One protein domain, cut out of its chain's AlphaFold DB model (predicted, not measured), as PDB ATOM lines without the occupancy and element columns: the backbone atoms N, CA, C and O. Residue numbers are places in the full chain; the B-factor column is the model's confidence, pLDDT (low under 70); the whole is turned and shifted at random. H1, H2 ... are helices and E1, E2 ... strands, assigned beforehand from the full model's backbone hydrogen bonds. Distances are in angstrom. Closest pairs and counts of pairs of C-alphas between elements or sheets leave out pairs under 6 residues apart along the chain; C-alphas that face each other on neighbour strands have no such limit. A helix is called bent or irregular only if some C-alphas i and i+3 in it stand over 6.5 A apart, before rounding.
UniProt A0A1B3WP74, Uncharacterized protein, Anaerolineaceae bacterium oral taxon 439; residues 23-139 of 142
ATOM      1  N   VAL A  23       2.343 -42.462   3.226       82.56
ATOM      2  CA  VAL A  23       1.374 -41.466   2.767       82.56
ATOM      3  C   VAL A  23       2.114 -40.362   2.033       82.56
ATOM      4  O   VAL A  23       3.035 -39.757   2.580       82.56
ATOM      5  N   LEU A  24       1.684 -40.064   0.810       81.56
ATOM      6  CA  LEU A  24       2.174 -38.902   0.077       81.56
ATOM      7  C   LEU A  24       1.206 -37.731   0.254       81.56
ATOM      8  O   LEU A  24       0.051 -37.804  -0.179       81.56
ATOM      9  N   LEU A  25       1.671 -36.654   0.892       80.06
ATOM     10  CA  LEU A  25       0.898 -35.418   0.972       80.06
ATOM     11  C   LEU A  25       0.809 -34.752  -0.412       80.06
ATOM     12  O   LEU A  25       1.767 -34.815  -1.183       80.06
ATOM     13  N   PRO A  26      -0.307 -34.076  -0.741       78.31
ATOM     14  CA  PRO A  26      -0.408 -33.318  -1.983       78.31
ATOM     15  C   PRO A  26       0.718 -32.283  -2.089       78.31
ATOM     16  O   PRO A  26       0.880 -31.466  -1.181       78.31
ATOM     17  N   ALA A  27       1.454 -32.277  -3.205       80.38
ATOM     18  CA  ALA A  27       2.608 -31.394  -3.409       80.38
ATOM     19  C   ALA A  27       2.275 -29.913  -3.158       80.38
ATOM     20  O   ALA A  27       3.014 -29.223  -2.463       80.38
ATOM     21  N   GLN A  28       1.099 -29.460  -3.608       76.69
ATOM     22  CA  GLN A  28       0.640 -28.093  -3.357       76.69
ATOM     23  C   GLN A  28       0.530 -27.767  -1.860       76.69
ATOM     24  O   GLN A  28       0.905 -26.679  -1.448       76.69
ATOM     25  N   ALA A  29       0.052 -28.696  -1.025       76.38
ATOM     26  CA  ALA A  29      -0.035 -28.467   0.416       76.38
ATOM     27  C   ALA A  29       1.351 -28.442   1.081       76.38
ATOM     28  O   ALA A  29       1.577 -27.689   2.028       76.38
ATOM     29  N   VAL A  30       2.281 -29.265   0.592       82.50
ATOM     30  CA  VAL A  30       3.667 -29.275   1.080       82.50
ATOM     31  C   VAL A  30       4.331 -27.930   0.804       82.50
ATOM     32  O   VAL A  30       4.976 -27.390   1.703       82.50
ATOM     33  N   GLU A  31       4.122 -27.380  -0.392       83.75
ATOM     34  CA  GLU A  31       4.671 -26.097  -0.832       83.75
ATOM     35  C   GLU A  31       3.988 -24.902  -0.147       83.75
ATOM     36  O   GLU A  31       4.659 -24.115   0.519       83.75
ATOM     37  N   GLU A  32       2.655 -24.807  -0.218       82.00
ATOM     38  CA  GLU A  32       1.870 -23.671   0.293       82.00
ATOM     39  C   GLU A  32       2.078 -23.442   1.797       82.00
ATOM     40  O   GLU A  32       2.184 -22.304   2.256       82.00
ATOM     41  N   TYR A  33       2.190 -24.522   2.571       77.50
ATOM     42  CA  TYR A  33       2.373 -24.453   4.022       77.50
ATOM     43  C   TYR A  33       3.819 -24.716   4.465       77.50
ATOM     44  O   TYR A  33       4.129 -24.668   5.663       77.50
ATOM     45  N   ALA A  34       4.723 -24.980   3.518       86.44
ATOM     46  CA  ALA A  34       6.105 -25.368   3.778       86.44
ATOM     47  C   ALA A  34       6.204 -26.491   4.834       86.44
ATOM     48  O   ALA A  34       7.016 -26.409   5.759       86.44
ATOM     49  N   ILE A  35       5.341 -27.514   4.746       83.81
ATOM     50  CA  ILE A  35       5.176 -28.553   5.784       83.81
ATOM     51  C   ILE A  35       6.489 -29.295   6.048       83.81
ATOM     52  O   ILE A  35       6.836 -29.544   7.201       83.81
ATOM     53  N   ALA A  36       7.248 -29.595   4.993       88.50
ATOM     54  CA  ALA A  36       8.501 -30.335   5.092       88.50
ATOM     55  C   ALA A  36       9.706 -29.488   5.545       88.50
ATOM     56  O   ALA A  36      10.790 -30.030   5.744       88.50
ATOM     57  N   LYS A  37       9.539 -28.173   5.755       89.62
ATOM     58  CA  LYS A  37      10.646 -27.245   6.051       89.62
ATOM     59  C   LYS A  37      11.438 -27.604   7.311       89.62
ATOM     60  O   LYS A  37      12.632 -27.341   7.379       89.62
ATOM     61  N   GLU A  38      10.774 -28.177   8.310       90.19
ATOM     62  CA  GLU A  38      11.388 -28.564   9.588       90.19
ATOM     63  C   GLU A  38      11.837 -30.039   9.603       90.19
ATOM     64  O   GLU A  38      12.359 -30.512  10.610       90.19
ATOM     65  N   GLY A  39      11.585 -30.796   8.524       91.88
ATOM     66  CA  GLY A  39      11.822 -32.247   8.445       91.88
ATOM     67  C   GLY A  39      10.981 -33.085   9.418       91.88
ATOM     68  O   GLY A  39      11.114 -34.308   9.482       91.88
ATOM     69  N   ARG A  40      10.111 -32.436  10.200       92.81
ATOM     70  CA  ARG A  40       9.257 -33.039  11.222       92.81
ATOM     71  C   ARG A  40       7.886 -32.401  11.186       92.81
ATOM     72  O   ARG A  40       7.742 -31.196  10.980       92.81
ATOM     73  N   VAL A  41       6.883 -33.228  11.434       91.38
ATOM     74  CA  VAL A  41       5.490 -32.812  11.527       91.38
ATOM     75  C   VAL A  41       4.853 -33.385  12.773       91.38
ATOM     76  O   VAL A  41       5.231 -34.447  13.265       91.38
ATOM     77  N   ILE A  42       3.846 -32.678  13.255       90.25
ATOM     78  CA  ILE A  42       2.943 -33.097  14.308       90.25
ATOM     79  C   ILE A  42       1.662 -33.578  13.639       90.25
ATOM     80  O   ILE A  42       1.049 -32.873  12.829       90.25
ATOM     81  N   LEU A  43       1.265 -34.792  13.997       89.25
ATOM     82  CA  LEU A  43       0.022 -35.412  13.588       89.25
ATOM     83  C   LEU A  43      -0.993 -35.272  14.717       89.25
ATOM     84  O   LEU A  43      -0.687 -35.541  15.878       89.25
ATOM     85  N   LEU A  44      -2.209 -34.869  14.367       87.06
ATOM     86  CA  LEU A  44      -3.324 -34.745  15.297       87.06
ATOM     87  C   LEU A  44      -4.441 -35.674  14.850       87.06
ATOM     88  O   LEU A  44      -4.792 -35.676  13.674       87.06
ATOM     89  N   SER A  45      -5.070 -36.395  15.772       84.88
ATOM     90  CA  SER A  45      -6.254 -37.187  15.439       84.88
ATOM     91  C   SER A  45      -7.389 -36.294  14.932       84.88
ATOM     92  O   SER A  45      -7.703 -35.269  15.550       84.88
ATOM     93  N   GLY A  46      -8.024 -36.717  13.842       75.81
ATOM     94  CA  GLY A  46      -9.210 -36.096  13.268       75.81
ATOM     95  C   GLY A  46     -10.461 -36.286  14.131       75.81
ATOM     96  O   GLY A  46     -10.410 -36.720  15.284       75.81
ATOM     97  N   SER A  47     -11.617 -35.928  13.575       71.12
ATOM     98  CA  SER A  47     -12.892 -36.076  14.282       71.12
ATOM     99  C   SER A  47     -13.267 -37.551  14.471       71.12
ATOM    100  O   SER A  47     -12.908 -38.401  13.657       71.12
ATOM    101  N   LYS A  48     -14.053 -37.862  15.511       71.44
ATOM    102  CA  LYS A  48     -14.551 -39.230  15.745       71.44
ATOM    103  C   LYS A  48     -15.468 -39.737  14.622       71.44
ATOM    104  O   LYS A  48     -15.538 -40.939  14.404       71.44
ATOM    105  N   SER A  49     -16.176 -38.843  13.928       68.75
ATOM    106  CA  SER A  49     -17.146 -39.208  12.886       68.75
ATOM    107  C   SER A  49     -16.483 -39.495  11.537       68.75
ATOM    108  O   SER A  49     -16.844 -40.462  10.863       68.75
ATOM    109  N   THR A  50     -15.498 -38.679  11.152       67.31
ATOM    110  CA  THR A  50     -14.777 -38.819   9.875       67.31
ATOM    111  C   THR A  50     -13.547 -39.715   9.978       67.31
ATOM    112  O   THR A  50     -13.134 -40.284   8.971       67.31
ATOM    113  N   GLY A  51     -12.958 -39.838  11.170       74.12
ATOM    114  CA  GLY A  51     -11.624 -40.405  11.345       74.12
ATOM    115  C   GLY A  51     -10.545 -39.534  10.696       74.12
ATOM    116  O   GLY A  51     -10.776 -38.368  10.345       74.12
ATOM    117  N   GLY A  52      -9.362 -40.120  10.536       79.25
ATOM    118  CA  GLY A  52      -8.207 -39.502   9.906       79.25
ATOM    119  C   GLY A  52      -7.326 -38.693  10.854       79.25
ATOM    120  O   GLY A  52      -7.433 -38.785  12.076       79.25
ATOM    121  N   PHE A  53      -6.429 -37.900  10.273       81.94
ATOM    122  CA  PHE A  53      -5.482 -37.063  10.994       81.94
ATOM    123  C   PHE A  53      -5.229 -35.741  10.263       81.94
ATOM    124  O   PHE A  53      -5.420 -35.622   9.048       81.94
ATOM    125  N   CYS A  54      -4.808 -34.743  11.032       81.19
ATOM    126  CA  CYS A  54      -4.296 -33.477  10.533       81.19
ATOM    127  C   CYS A  54      -2.771 -33.483  10.600       81.19
ATOM    128  O   CYS A  54      -2.206 -34.050  11.536       81.19
ATOM    129  N   VAL A  55      -2.124 -32.799   9.660       83.88
ATOM    130  CA  VAL A  55      -0.665 -32.627   9.630       83.88
ATOM    131  C   VAL A  55      -0.339 -31.148   9.780       83.88
ATOM    132  O   VAL A  55      -0.950 -30.308   9.121       83.88
ATOM    133  N   THR A  56       0.621 -30.821  10.639       85.38
ATOM    134  CA  THR A  56       1.174 -29.467  10.767       85.38
ATOM    135  C   THR A  56       2.643 -29.535  11.176       85.38
ATOM    136  O   THR A  56       3.075 -30.540  11.727       85.38
ATOM    137  N   ARG A  57       3.420 -28.477  10.943       89.06
ATOM    138  CA  ARG A  57       4.782 -28.349  11.494       89.06
ATOM    139  C   ARG A  57       4.772 -27.504  12.763       89.06
ATOM    140  O   ARG A  57       3.854 -26.698  12.958       89.06
ATOM    141  N   LYS A  58       5.788 -27.654  13.615       88.44
ATOM    142  CA  LYS A  58       5.842 -26.978  14.918       88.44
ATOM    143  C   LYS A  58       5.759 -25.462  14.754       88.44
ATOM    144  O   LYS A  58       4.889 -24.851  15.365       88.44
ATOM    145  N   GLY A  59       6.523 -24.875  13.833       86.12
ATOM    146  CA  GLY A  59       6.510 -23.425  13.623       86.12
ATOM    147  C   GLY A  59       5.183 -22.848  13.102       86.12
ATOM    148  O   GLY A  59       4.969 -21.641  13.209       86.12
ATOM    149  N   LEU A  60       4.283 -23.667  12.538       84.06
ATOM    150  CA  LEU A  60       2.907 -23.247  12.226       84.06
ATOM    151  C   LEU A  60       1.997 -23.377  13.448       84.06
ATOM    152  O   LEU A  60       1.185 -22.494  13.706       84.06
ATOM    153  N   LEU A  61       2.147 -24.460  14.211       84.06
ATOM    154  CA  LEU A  61       1.362 -24.709  15.416       84.06
ATOM    155  C   LEU A  61       1.662 -23.690  16.528       84.06
ATOM    156  O   LEU A  61       0.737 -23.228  17.190       84.06
ATOM    157  N   GLU A  62       2.914 -23.268  16.689       84.56
ATOM    158  CA  GLU A  62       3.314 -22.218  17.644       84.56
ATOM    159  C   GLU A  62       2.699 -20.854  17.321       84.56
ATOM    160  O   GLU A  62       2.387 -20.078  18.218       84.56
ATOM    161  N   LYS A  63       2.481 -20.573  16.035       81.94
ATOM    162  CA  LYS A  63       1.887 -19.320  15.547       81.94
ATOM    163  C   LYS A  63       0.357 -19.340  15.540       81.94
ATOM    164  O   LYS A  63      -0.272 -18.393  15.076       81.94
ATOM    165  N   SER A  64      -0.234 -20.423  16.032       77.31
ATOM    166  CA  SER A  64      -1.668 -20.674  15.996       77.31
ATOM    167  C   SER A  64      -2.354 -20.398  17.329       77.31
ATOM    168  O   SER A  64      -1.722 -20.368  18.382       77.31
ATOM    169  N   ARG A  65      -3.692 -20.364  17.316       75.88
ATOM    170  CA  ARG A  65      -4.512 -20.395  18.545       75.88
ATOM    171  C   ARG A  65      -4.349 -21.694  19.354       75.88
ATOM    172  O   ARG A  65      -4.757 -21.761  20.510       75.88
ATOM    173  N   LEU A  66      -3.761 -22.728  18.754       80.19
ATOM    174  CA  LEU A  66      -3.453 -24.016  19.372       80.19
ATOM    175  C   LEU A  66      -2.008 -24.101  19.891       80.19
ATOM    176  O   LEU A  66      -1.563 -25.187  20.259       80.19
ATOM    177  N   SER A  67      -1.276 -22.986  19.945       83.25
ATOM    178  CA  SER A  67       0.094 -22.929  20.473       83.25
ATOM    179  C   SER A  67       0.202 -23.451  21.908       83.25
ATOM    180  O   SER A  67       1.164 -24.137  22.243       83.25
ATOM    181  N   HIS A  68      -0.835 -23.233  22.722       85.94
ATOM    182  CA  HIS A  68      -0.934 -23.741  24.091       85.94
ATOM    183  C   HIS A  68      -0.778 -25.267  24.190       85.94
ATOM    184  O   HIS A  68      -0.296 -25.759  25.203       85.94
ATOM    185  N   ILE A  69      -1.102 -26.028  23.134       87.31
ATOM    186  CA  ILE A  69      -0.877 -27.482  23.104       87.31
ATOM    187  C   ILE A  69       0.611 -27.795  23.265       87.31
ATOM    188  O   ILE A  69       0.959 -28.730  23.980       87.31
ATOM    189  N   LEU A  70       1.482 -27.021  22.616       86.94
ATOM    190  CA  LEU A  70       2.929 -27.206  22.696       86.94
ATOM    191  C   LEU A  70       3.483 -26.752  24.046       86.94
ATOM    192  O   LEU A  70       4.343 -27.432  24.599       86.94
ATOM    193  N   SER A  71       2.962 -25.651  24.592       87.12
ATOM    194  CA  SER A  71       3.361 -25.155  25.913       87.12
ATOM    195  C   SER A  71       2.960 -26.108  27.040       87.12
ATOM    196  O   SER A  71       3.731 -26.329  27.966       87.12
ATOM    197  N   GLU A  72       1.768 -26.704  26.955       90.00
ATOM    198  CA  GLU A  72       1.258 -27.656  27.950       90.00
ATOM    199  C   GLU A  72       1.819 -29.078  27.763       90.00
ATOM    200  O   GLU A  72       1.700 -29.905  28.662       90.00
ATOM    201  N   ASN A  73       2.437 -29.380  26.614       90.75
ATOM    202  CA  ASN A  73       3.039 -30.683  26.323       90.75
ATOM    203  C   ASN A  73       4.486 -30.511  25.824       90.75
ATOM    204  O   ASN A  73       4.766 -30.752  24.641       90.75
ATOM    205  N   PRO A  74       5.427 -30.127  26.710       88.50
ATOM    206  CA  PRO A  74       6.817 -29.871  26.330       88.50
ATOM    207  C   PRO A  74       7.491 -31.098  25.707       88.50
ATOM    208  O   PRO A  74       8.232 -30.943  24.743       88.50
ATOM    209  N   ALA A  75       7.143 -32.314  26.140       89.94
ATOM    210  CA  ALA A  75       7.680 -33.549  25.564       89.94
ATOM    211  C   ALA A  75       7.350 -33.716  24.063       89.94
ATOM    212  O   ALA A  75       8.163 -34.234  23.297       89.94
ATOM    213  N   LEU A  76       6.177 -33.242  23.612       90.19
ATOM    214  CA  LEU A  76       5.832 -33.199  22.184       90.19
ATOM    215  C   LEU A  76       6.546 -32.040  21.484       90.19
ATOM    216  O   LEU A  76       7.056 -32.214  20.381       90.19
ATOM    217  N   SER A  77       6.585 -30.865  22.118       89.44
ATOM    218  CA  SER A  77       7.224 -29.668  21.558       89.44
ATOM    219  C   SER A  77       8.721 -29.868  21.315       89.44
ATOM    220  O   SER A  77       9.248 -29.460  20.277       89.44
ATOM    221  N   ASN A  78       9.408 -30.521  22.246       90.19
ATOM    222  CA  ASN A  78      10.844 -30.773  22.196       90.19
ATOM    223  C   ASN A  78      11.199 -32.054  21.430       90.19
ATOM    224  O   ASN A  78      12.382 -32.338  21.256       90.19
ATOM    225  N   TYR A  79      10.202 -32.799  20.934       90.31
ATOM    226  CA  TYR A  79      10.390 -34.105  20.294       90.31
ATOM    227  C   TYR A  79      11.108 -35.123  21.201       90.31
ATOM    228  O   TYR A  79      11.890 -35.938  20.720       90.31
ATOM    229  N   GLU A  80      10.855 -35.060  22.510       90.81
ATOM    230  CA  GLU A  80      11.429 -35.980  23.504       90.81
ATOM    231  C   GLU A  80      10.728 -37.341  23.489       90.81
ATOM    232  O   GLU A  80      11.336 -38.358  23.812       90.81
ATOM    233  N   ILE A  81       9.450 -37.372  23.096       92.25
ATOM    234  CA  ILE A  81       8.725 -38.629  22.882       92.25
ATOM    235  C   ILE A  81       9.290 -39.374  21.672       92.25
ATOM    236  O   ILE A  81       9.782 -38.750  20.727       92.25
ATOM    237  N   ASN A  82       9.152 -40.699  21.650       91.88
ATOM    238  CA  ASN A  82       9.607 -41.471  20.501       91.88
ATOM    239  C   ASN A  82       8.797 -41.119  19.247       91.88
ATOM    240  O   ASN A  82       7.632 -40.712  19.304       91.88
ATOM    241  N   GLU A  83       9.415 -41.294  18.085       92.44
ATOM    242  CA  GLU A  83       8.747 -41.059  16.813       92.44
ATOM    243  C   GLU A  83       7.495 -41.950  16.684       92.44
ATOM    244  O   GLU A  83       7.558 -43.165  16.858       92.44
ATOM    245  N   GLY A  84       6.340 -41.350  16.379       90.06
ATOM    246  CA  GLY A  84       5.057 -42.060  16.303       90.06
ATOM    247  C   GLY A  84       4.432 -42.429  17.655       90.06
ATOM    248  O   GLY A  84       3.351 -43.026  17.683       90.06
ATOM    249  N   GLU A  85       5.053 -42.060  18.777       91.62
ATOM    250  CA  GLU A  85       4.474 -42.242  20.105       91.62
ATOM    251  C   GLU A  85       3.328 -41.255  20.351       91.62
ATOM    252  O   GLU A  85       3.392 -40.080  19.990       91.62
ATOM    253  N   PHE A  86       2.245 -41.751  20.951       90.44
ATOM    254  CA  PHE A  86       1.023 -40.981  21.137       90.44
ATOM    255  C   PHE A  86       0.952 -40.346  22.515       90.44
ATOM    256  O   PHE A  86       0.924 -41.049  23.522       90.44
ATOM    257  N   ILE A  87       0.729 -39.038  22.537       91.94
ATOM    258  CA  ILE A  87       0.235 -38.331  23.712       91.94
ATOM    259  C   ILE A  87      -1.268 -38.092  23.580       91.94
ATOM    260  O   ILE A  87      -1.804 -37.918  22.480       91.94
ATOM    261  N   LYS A  88      -1.973 -38.083  24.710       90.75
ATOM    262  CA  LYS A  88      -3.401 -37.768  24.761       90.75
ATOM    263  C   LYS A  88      -3.583 -36.408  25.417       90.75
ATOM    264  O   LYS A  88      -3.215 -36.232  26.570       90.75
ATOM    265  N   TYR A  89      -4.220 -35.485  24.710       88.19
ATOM    266  CA  TYR A  89      -4.484 -34.140  25.206       88.19
ATOM    267  C   TYR A  89      -5.902 -33.700  24.830       88.19
ATOM    268  O   TYR A  89      -6.316 -33.832  23.678       88.19
ATOM    269  N   LYS A  90      -6.689 -33.246  25.818       86.25
ATOM    270  CA  LYS A  90      -8.101 -32.823  25.664       86.25
ATOM    271  C   LYS A  90      -8.950 -33.768  24.788       86.25
ATOM    272  O   LYS A  90      -9.747 -33.347  23.954       86.25
ATOM    273  N   GLY A  91      -8.760 -35.079  24.965       84.25
ATOM    274  CA  GLY A  91      -9.515 -36.116  24.249       84.25
ATOM    275  C   GLY A  91      -9.079 -36.379  22.801       84.25
ATOM    276  O   GLY A  91      -9.730 -37.175  22.125       84.25
ATOM    277  N   ARG A  92      -7.989 -35.759  22.336       85.94
ATOM    278  CA  ARG A  92      -7.352 -36.009  21.036       85.94
ATOM    279  C   ARG A  92      -5.984 -36.656  21.220       85.94
ATOM    280  O   ARG A  92      -5.372 -36.531  22.281       85.94
ATOM    281  N   PHE A  93      -5.527 -37.355  20.189       89.50
ATOM    282  CA  PHE A  93      -4.200 -37.958  20.155       89.50
ATOM    283  C   PHE A  93      -3.265 -37.124  19.293       89.50
ATOM    284  O   PHE A  93      -3.663 -36.654  18.225       89.50
ATOM    285  N   TYR A  94      -2.031 -36.976  19.758       91.00
ATOM    286  CA  TYR A  94      -0.976 -36.260  19.063       91.00
ATOM    287  C   TYR A  94       0.264 -37.139  19.019       91.00
ATOM    288  O   TYR A  94       0.551 -37.846  19.980       91.00
ATOM    289  N   CYS A  95       0.995 -37.082  17.920       92.62
ATOM    290  CA  CYS A  95       2.325 -37.662  17.807       92.62
ATOM    291  C   CYS A  95       3.147 -36.821  16.833       92.62
ATOM    292  O   CYS A  95       2.603 -35.952  16.149       92.62
ATOM    293  N   TRP A  96       4.449 -37.067  16.758       93.94
ATOM    294  CA  TRP A  96       5.288 -36.472  15.724       93.94
ATOM    295  C   TRP A  96       5.881 -37.552  14.820       93.94
ATOM    296  O   TRP A  96       6.084 -38.692  15.243       93.94
ATOM    297  N   LYS A  97       6.136 -37.184  13.564       93.25
ATOM    298  CA  LYS A  97       6.774 -38.036  12.556       93.25
ATOM    299  C   LYS A  97       7.754 -37.233  11.717       93.25
ATOM    300  O   LYS A  97       7.588 -36.022  11.541       93.25
ATOM    301  N   ARG A  98       8.769 -37.912  11.184       93.69
ATOM    302  CA  ARG A  98       9.621 -37.328  10.147       93.69
ATOM    303  C   ARG A  98       8.852 -37.237   8.836       93.69
ATOM    304  O   ARG A  98       8.005 -38.080   8.541       93.69
ATOM    305  N   ILE A  99       9.159 -36.200   8.070       91.44
ATOM    306  CA  ILE A  99       8.625 -36.003   6.728       91.44
ATOM    307  C   ILE A  99       9.782 -35.752   5.768       91.44
ATOM    308  O   ILE A  99      10.733 -35.041   6.097       91.44
ATOM    309  N   ASP A 100       9.691 -36.341   4.583       91.00
ATOM    310  CA  ASP A 100      10.613 -36.060   3.489       91.00
ATOM    311  C   ASP A 100      10.298 -34.694   2.847       91.00
ATOM    312  O   ASP A 100       9.158 -34.229   2.861       91.00
ATOM    313  N   THR A 101      11.290 -34.065   2.219       87.88
ATOM    314  CA  THR A 101      11.120 -32.884   1.352       87.88
ATOM    315  C   THR A 101       9.999 -33.017   0.313       87.88
ATOM    316  O   THR A 101       9.304 -32.044   0.030       87.88
ATOM    317  N   SER A 102       9.768 -34.227  -0.199       86.06
ATOM    318  CA  SER A 102       8.687 -34.571  -1.132       86.06
ATOM    319  C   SER A 102       7.292 -34.625  -0.495       86.06
ATOM    320  O   SER A 102       6.298 -34.791  -1.200       86.06
ATOM    321  N   GLY A 103       7.187 -34.509   0.831       83.44
ATOM    322  CA  GLY A 103       5.933 -34.676   1.565       83.44
ATOM    323  C   GLY A 103       5.560 -36.129   1.853       83.44
ATOM    324  O   GLY A 103       4.406 -36.406   2.184       83.44
ATOM    325  N   ARG A 104       6.507 -37.065   1.714       87.94
ATOM    326  CA  ARG A 104       6.318 -38.480   2.051       87.94
ATOM    327  C   ARG A 104       6.399 -38.690   3.567       87.94
ATOM    328  O   ARG A 104       7.351 -38.248   4.211       87.94
ATOM    329  N   LEU A 105       5.411 -39.389   4.120       86.94
ATOM    330  CA  LEU A 105       5.269 -39.716   5.540       86.94
ATOM    331  C   LEU A 105       5.109 -41.222   5.718       86.94
ATOM    332  O   LEU A 105       4.122 -41.791   5.262       86.94
ATOM    333  N   GLN A 106       6.040 -41.857   6.422       87.44
ATOM    334  CA  GLN A 106       5.913 -43.270   6.770       87.44
ATOM    335  C   GLN A 106       4.930 -43.418   7.931       87.44
ATOM    336  O   GLN A 106       5.182 -42.852   8.994       87.44
ATOM    337  N   LEU A 107       3.831 -44.152   7.762       83.31
ATOM    338  CA  LEU A 107       2.897 -44.438   8.851       83.31
ATOM    339  C   LEU A 107       2.830 -45.943   9.095       83.31
ATOM    340  O   LEU A 107       2.671 -46.722   8.163       83.31
ATOM    341  N   ASP A 108       2.923 -46.339  10.361       83.44
ATOM    342  CA  ASP A 108       2.780 -47.740  10.750       83.44
ATOM    343  C   ASP A 108       1.299 -48.087  10.964       83.44
ATOM    344  O   ASP A 108       0.479 -47.213  11.276       83.44
ATOM    345  N   ASP A 109       0.953 -49.373  10.907       81.00
ATOM    346  CA  ASP A 109      -0.416 -49.870  11.138       81.00
ATOM    347  C   ASP A 109      -1.011 -49.382  12.461       81.00
ATOM    348  O   ASP A 109      -2.184 -49.010  12.544       81.00
ATOM    349  N   LYS A 110      -0.170 -49.269  13.496       85.38
ATOM    350  CA  LYS A 110      -0.557 -48.698  14.789       85.38
ATOM    351  C   LYS A 110      -1.105 -47.275  14.643       85.38
ATOM    352  O   LYS A 110      -2.094 -46.942  15.299       85.38
ATOM    353  N   LEU A 111      -0.493 -46.438  13.801       84.44
ATOM    354  CA  LEU A 111      -0.965 -45.077  13.551       84.44
ATOM    355  C   LEU A 111      -2.258 -45.069  12.741       84.44
ATOM    356  O   LEU A 111      -3.187 -44.343  13.098       84.44
ATOM    357  N   TYR A 112      -2.352 -45.911  11.712       81.19
ATOM    358  CA  TYR A 112      -3.570 -46.047  10.915       81.19
ATOM    359  C   TYR A 112      -4.776 -46.446  11.767       81.19
ATOM    360  O   TYR A 112      -5.820 -45.784  11.716       81.19
ATOM    361  N   CYS A 113      -4.614 -47.462  12.617       80.94
ATOM    362  CA  CYS A 113      -5.648 -47.890  13.552       80.94
ATOM    363  C   CYS A 113      -6.005 -46.776  14.540       80.94
ATOM    364  O   CYS A 113      -7.184 -46.504  14.768       80.94
ATOM    365  N   LYS A 114      -5.004 -46.092  15.114       83.31
ATOM    366  CA  LYS A 114      -5.245 -45.066  16.137       83.31
ATOM    367  C   LYS A 114      -5.978 -43.844  15.593       83.31
ATOM    368  O   LYS A 114      -6.810 -43.269  16.295       83.31
ATOM    369  N   PHE A 115      -5.695 -43.465  14.353       80.31
ATOM    370  CA  PHE A 115      -6.370 -42.367  13.671       80.31
ATOM    371  C   PHE A 115      -7.688 -42.778  13.008       80.31
ATOM    372  O   PHE A 115      -8.318 -41.943  12.362       80.31
ATOM    373  N   ALA A 116      -8.137 -44.028  13.176       76.00
ATOM    374  CA  ALA A 116      -9.346 -44.552  12.541       76.00
ATOM    375  C   ALA A 116      -9.363 -44.257  11.029       76.00
ATOM    376  O   ALA A 116     -10.353 -43.770  10.474       76.00
ATOM    377  N   VAL A 117      -8.217 -44.478  10.378       69.75
ATOM    378  CA  VAL A 117      -8.049 -44.222   8.950       69.75
ATOM    379  C   VAL A 117      -8.927 -45.178   8.150       69.75
ATOM    380  O   VAL A 117      -8.861 -46.392   8.319       69.75
ATOM    381  N   ARG A 118      -9.748 -44.616   7.255       66.69
ATOM    382  CA  ARG A 118     -10.566 -45.387   6.316       66.69
ATOM    383  C   ARG A 118      -9.857 -45.505   4.973       66.69
ATOM    384  O   ARG A 118      -9.498 -44.496   4.365       66.69
ATOM    385  N   PHE A 119      -9.706 -46.738   4.511       67.69
ATOM    386  CA  PHE A 119      -9.138 -47.059   3.206       67.69
ATOM    387  C   PHE A 119     -10.257 -47.134   2.167       67.69
ATOM    388  O   PHE A 119     -11.282 -47.773   2.409       67.69
ATOM    389  N   VAL A 120     -10.071 -46.484   1.014       62.19
ATOM    390  CA  VAL A 120     -10.996 -46.587  -0.119       62.19
ATOM    391  C   VAL A 120     -10.309 -47.397  -1.227       62.19
ATOM    392  O   VAL A 120      -9.270 -46.975  -1.746       62.19
ATOM    393  N   PRO A 121     -10.848 -48.569  -1.600       56.38
ATOM    394  CA  PRO A 121     -10.244 -49.394  -2.640       56.38
ATOM    395  C   PRO A 121     -10.304 -48.680  -3.999       56.38
ATOM    396  O   PRO A 121     -11.333 -48.116  -4.376       56.38
ATOM    397  N   CYS A 122      -9.201 -48.707  -4.755       53.53
ATOM    398  CA  CYS A 122      -9.146 -48.219  -6.135       53.53
ATOM    399  C   CYS A 122      -8.942 -49.387  -7.104       53.53
ATOM    400  O   CYS A 122      -8.227 -50.339  -6.802       53.53
ATOM    401  N   ARG A 123      -9.518 -49.280  -8.309       52.69
ATOM    402  CA  ARG A 123      -9.425 -50.316  -9.356       52.69
ATOM    403  C   ARG A 123      -7.996 -50.587  -9.841       52.69
ATOM    404  O   ARG A 123      -7.766 -51.616 -10.454       52.69
ATOM    405  N   SER A 124      -7.043 -49.693  -9.570       59.72
ATOM    406  CA  SER A 124      -5.644 -49.828  -9.993       59.72
ATOM    407  C   SER A 124      -4.761 -50.631  -9.025       59.72
ATOM    408  O   SER A 124      -3.544 -50.585  -9.161       59.72
ATOM    409  N   GLY A 125      -5.326 -51.282  -7.998       54.06
ATOM    410  CA  GLY A 125      -4.551 -51.994  -6.966       54.06
ATOM    411  C   GLY A 125      -3.832 -51.083  -5.958       54.06
ATOM    412  O   GLY A 125      -3.198 -51.568  -5.029       54.06
ATOM    413  N   ILE A 126      -3.960 -49.760  -6.107       53.09
ATOM    414  CA  ILE A 126      -3.434 -48.748  -5.182       53.09
ATOM    415  C   ILE A 126      -4.542 -48.374  -4.195       53.09
ATOM    416  O   ILE A 126      -5.650 -48.031  -4.611       53.09
ATOM    417  N   LEU A 127      -4.266 -48.387  -2.892       54.22
ATOM    418  CA  LEU A 127      -5.218 -47.901  -1.891       54.22
ATOM    419  C   LEU A 127      -5.240 -46.364  -1.915       54.22
ATOM    420  O   LEU A 127      -4.232 -45.702  -1.668       54.22
ATOM    421  N   ARG A 128      -6.400 -45.772  -2.229       53.34
ATOM    422  CA  ARG A 128      -6.599 -44.319  -2.113       53.34
ATOM    423  C   ARG A 128      -7.213 -44.021  -0.749       53.34
ATOM    424  O   ARG A 128      -8.145 -44.696  -0.321       53.34
ATOM    425  N   GLN A 129      -6.721 -42.997  -0.062       55.38
ATOM    426  CA  GLN A 129      -7.253 -42.586   1.234       55.38
ATOM    427  C   GLN A 129      -7.921 -41.218   1.129       55.38
ATOM    428  O   GLN A 129      -7.342 -40.278   0.597       55.38
ATOM    429  N   ILE A 130      -9.110 -41.068   1.714       51.47
ATOM    430  CA  ILE A 130      -9.721 -39.755   1.964       51.47
ATOM    431  C   ILE A 130      -9.273 -39.286   3.345       51.47
ATOM    432  O   ILE A 130     -10.030 -39.400   4.301       51.47
ATOM    433  N   VAL A 131      -8.038 -38.810   3.484       51.00
ATOM    434  CA  VAL A 131      -7.612 -38.092   4.690       51.00
ATOM    435  C   VAL A 131      -6.408 -37.224   4.357       51.00
ATOM    436  O   VAL A 131      -5.279 -37.688   4.221       51.00
ATOM    437  N   SER A 132      -6.637 -35.929   4.342       48.47
ATOM    438  CA  SER A 132      -5.669 -34.957   4.815       48.47
ATOM    439  C   SER A 132      -6.477 -33.735   5.149       48.47
ATOM    440  O   SER A 132      -7.033 -33.111   4.254       48.47
ATOM    441  N   PHE A 133      -6.588 -33.450   6.440       50.47
ATOM    442  CA  PHE A 133      -6.940 -32.124   6.899       50.47
ATOM    443  C   PHE A 133      -5.629 -31.363   7.052       50.47
ATOM    444  O   PHE A 133      -4.926 -31.510   8.054       50.47
ATOM    445  N   VAL A 134      -5.307 -30.517   6.078       47.12
ATOM    446  CA  VAL A 134      -4.447 -29.376   6.390       47.12
ATOM    447  C   VAL A 134      -5.372 -28.397   7.088       47.12
ATOM    448  O   VAL A 134      -6.138 -27.662   6.467       47.12
ATOM    449  N   SER A 135      -5.452 -28.538   8.409       42.03
ATOM    450  CA  SER A 135      -6.327 -27.717   9.228       42.03
ATOM    451  C   SER A 135      -5.782 -26.294   9.214       42.03
ATOM    452  O   SER A 135      -4.951 -25.925  10.041       42.03
ATOM    453  N   GLN A 136      -6.288 -25.482   8.290       38.75
ATOM    454  CA  GLN A 136      -6.081 -24.037   8.270       38.75
ATOM    455  C   GLN A 136      -6.667 -23.368   9.533       38.75
ATOM    456  O   GLN A 136      -6.351 -22.222   9.814       38.75
ATOM    457  N   PHE A 137      -7.414 -24.091  10.382       29.34
ATOM    458  CA  PHE A 137      -7.741 -23.652  11.749       29.34
ATOM    459  C   PHE A 137      -6.504 -23.477  12.646       29.34
ATOM    460  O   PHE A 137      -6.543 -22.698  13.594       29.34
ATOM    461  N   VAL A 138      -5.395 -24.166  12.347       32.28
ATOM    462  CA  VAL A 138      -4.094 -23.922  12.995       32.28
ATOM    463  C   VAL A 138      -3.424 -22.666  12.408       32.28
ATOM    464  O   VAL A 138      -2.411 -22.205  12.896       32.28
ATOM    465  N   ILE A 139      -3.976 -22.059  11.361       31.94
ATOM    466  CA  ILE A 139      -3.375 -20.926  10.645       31.94
ATOM    467  C   ILE A 139      -4.454 -19.872  10.350       31.94
ATOM    468  O   ILE A 139      -4.393 -19.165   9.352       31.94
TER     469      ILE A 139
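This is residues 23 to 139 of the 142 residues of an uncharacterized protein of Anaerolineaceae bacterium oral taxon 439 (UniProt A0A1B3WP74). A small, strongly twisted sheet, E2 E1 E4 E3, lies in the middle, with short helices set about it, H4 and H5 toward one end of the longest axis. The hairpin E6 and E7 makes the other end, and E7 runs back from there to pack on E2. The printed part has 117 residues, with seven named helices and seven named strands in the order H1 H2 E1 E2 H3 H4 H5 E3 E4 E5 H6 E6 E7 H7; both sheets are antiparallel and the class is mixed, helices and strands. The whole is compact, with a radius of gyration of the C-alphas of 13.8 A, yet elongated, spanning 45 by 29 by 25 A.

The sheet holds E2, residues 51 to 56, 16.8 A long; E1, residues 40 to 47, 22.6 A, from C-alpha 40 at (9.257, -33.039, 11.222); E4, residues 92 to 98, 20.2 A; and E3, residues 87 to 89. E6, residues 119 to 121, precedes E7, residues 127 to 134, 20.3 A. E5, residues 104 to 106, pairs with no named strand. The helices are H1, residues 27 to 32, 8.6 A; H2, 35 to 38; H3, 58 to 61; H4, 68 to 72; H5, 74 to 77; H6, 109 to 114, 8.4 A; and H7, 136 to 139, ending with C-alpha 139 at (-3.375, -20.926, 10.645). H2 is irregular: C-alphas 35 and 38 are 7.3 A apart.

In the hairpin E1 and E2, N 44 and O 54 are 2.9 A apart, within hydrogen-bond range. E4 pairs with E1 over residues 94 to 98, with N 43 and O 95 at 2.8 A, and with E3 over 92 to 94, with N 87 and O 94 at 2.8 A. The closest C-alphas of E2 and E7, Cys 54 and Phe 133, are 4.7 A apart. In the hairpin E6 and E7, N 120 and O 128 are 2.9 A apart. H6 is on the sheet at a height of 9.4 A and stands up from it. H2, H3, H5 and H7 only graze the sheet. H3 and H7 touch, the closest C-alphas being Leu 61 and Val 138, 6.0 A apart. H4 and H5 only just touch, only at the corner, with 3 pairs of C-alphas within 8 A; Leu 70 and Ser 77 are closest, 5.1 A. H1 is not on the sheet and is close to H2 but not clearly touching, with C-alphas Val 30 and Ala 36 at 6.4 A. Residues 23 to 24 pair antiparallel with residues 104 to 105 of E5. In H1, H4 and H6 every O i to N i+4 pair is within hydrogen-bond range; H2, H3, H5 and H7 are too short for one.

The C-alphas farthest apart, Ser 71 and Arg 123, are 45.2 A apart. The printed part has no cut, and no link is long. Mean pLDDT of the printed part is 78.6; residues 49 to 50 and 117 to 139 are under 70.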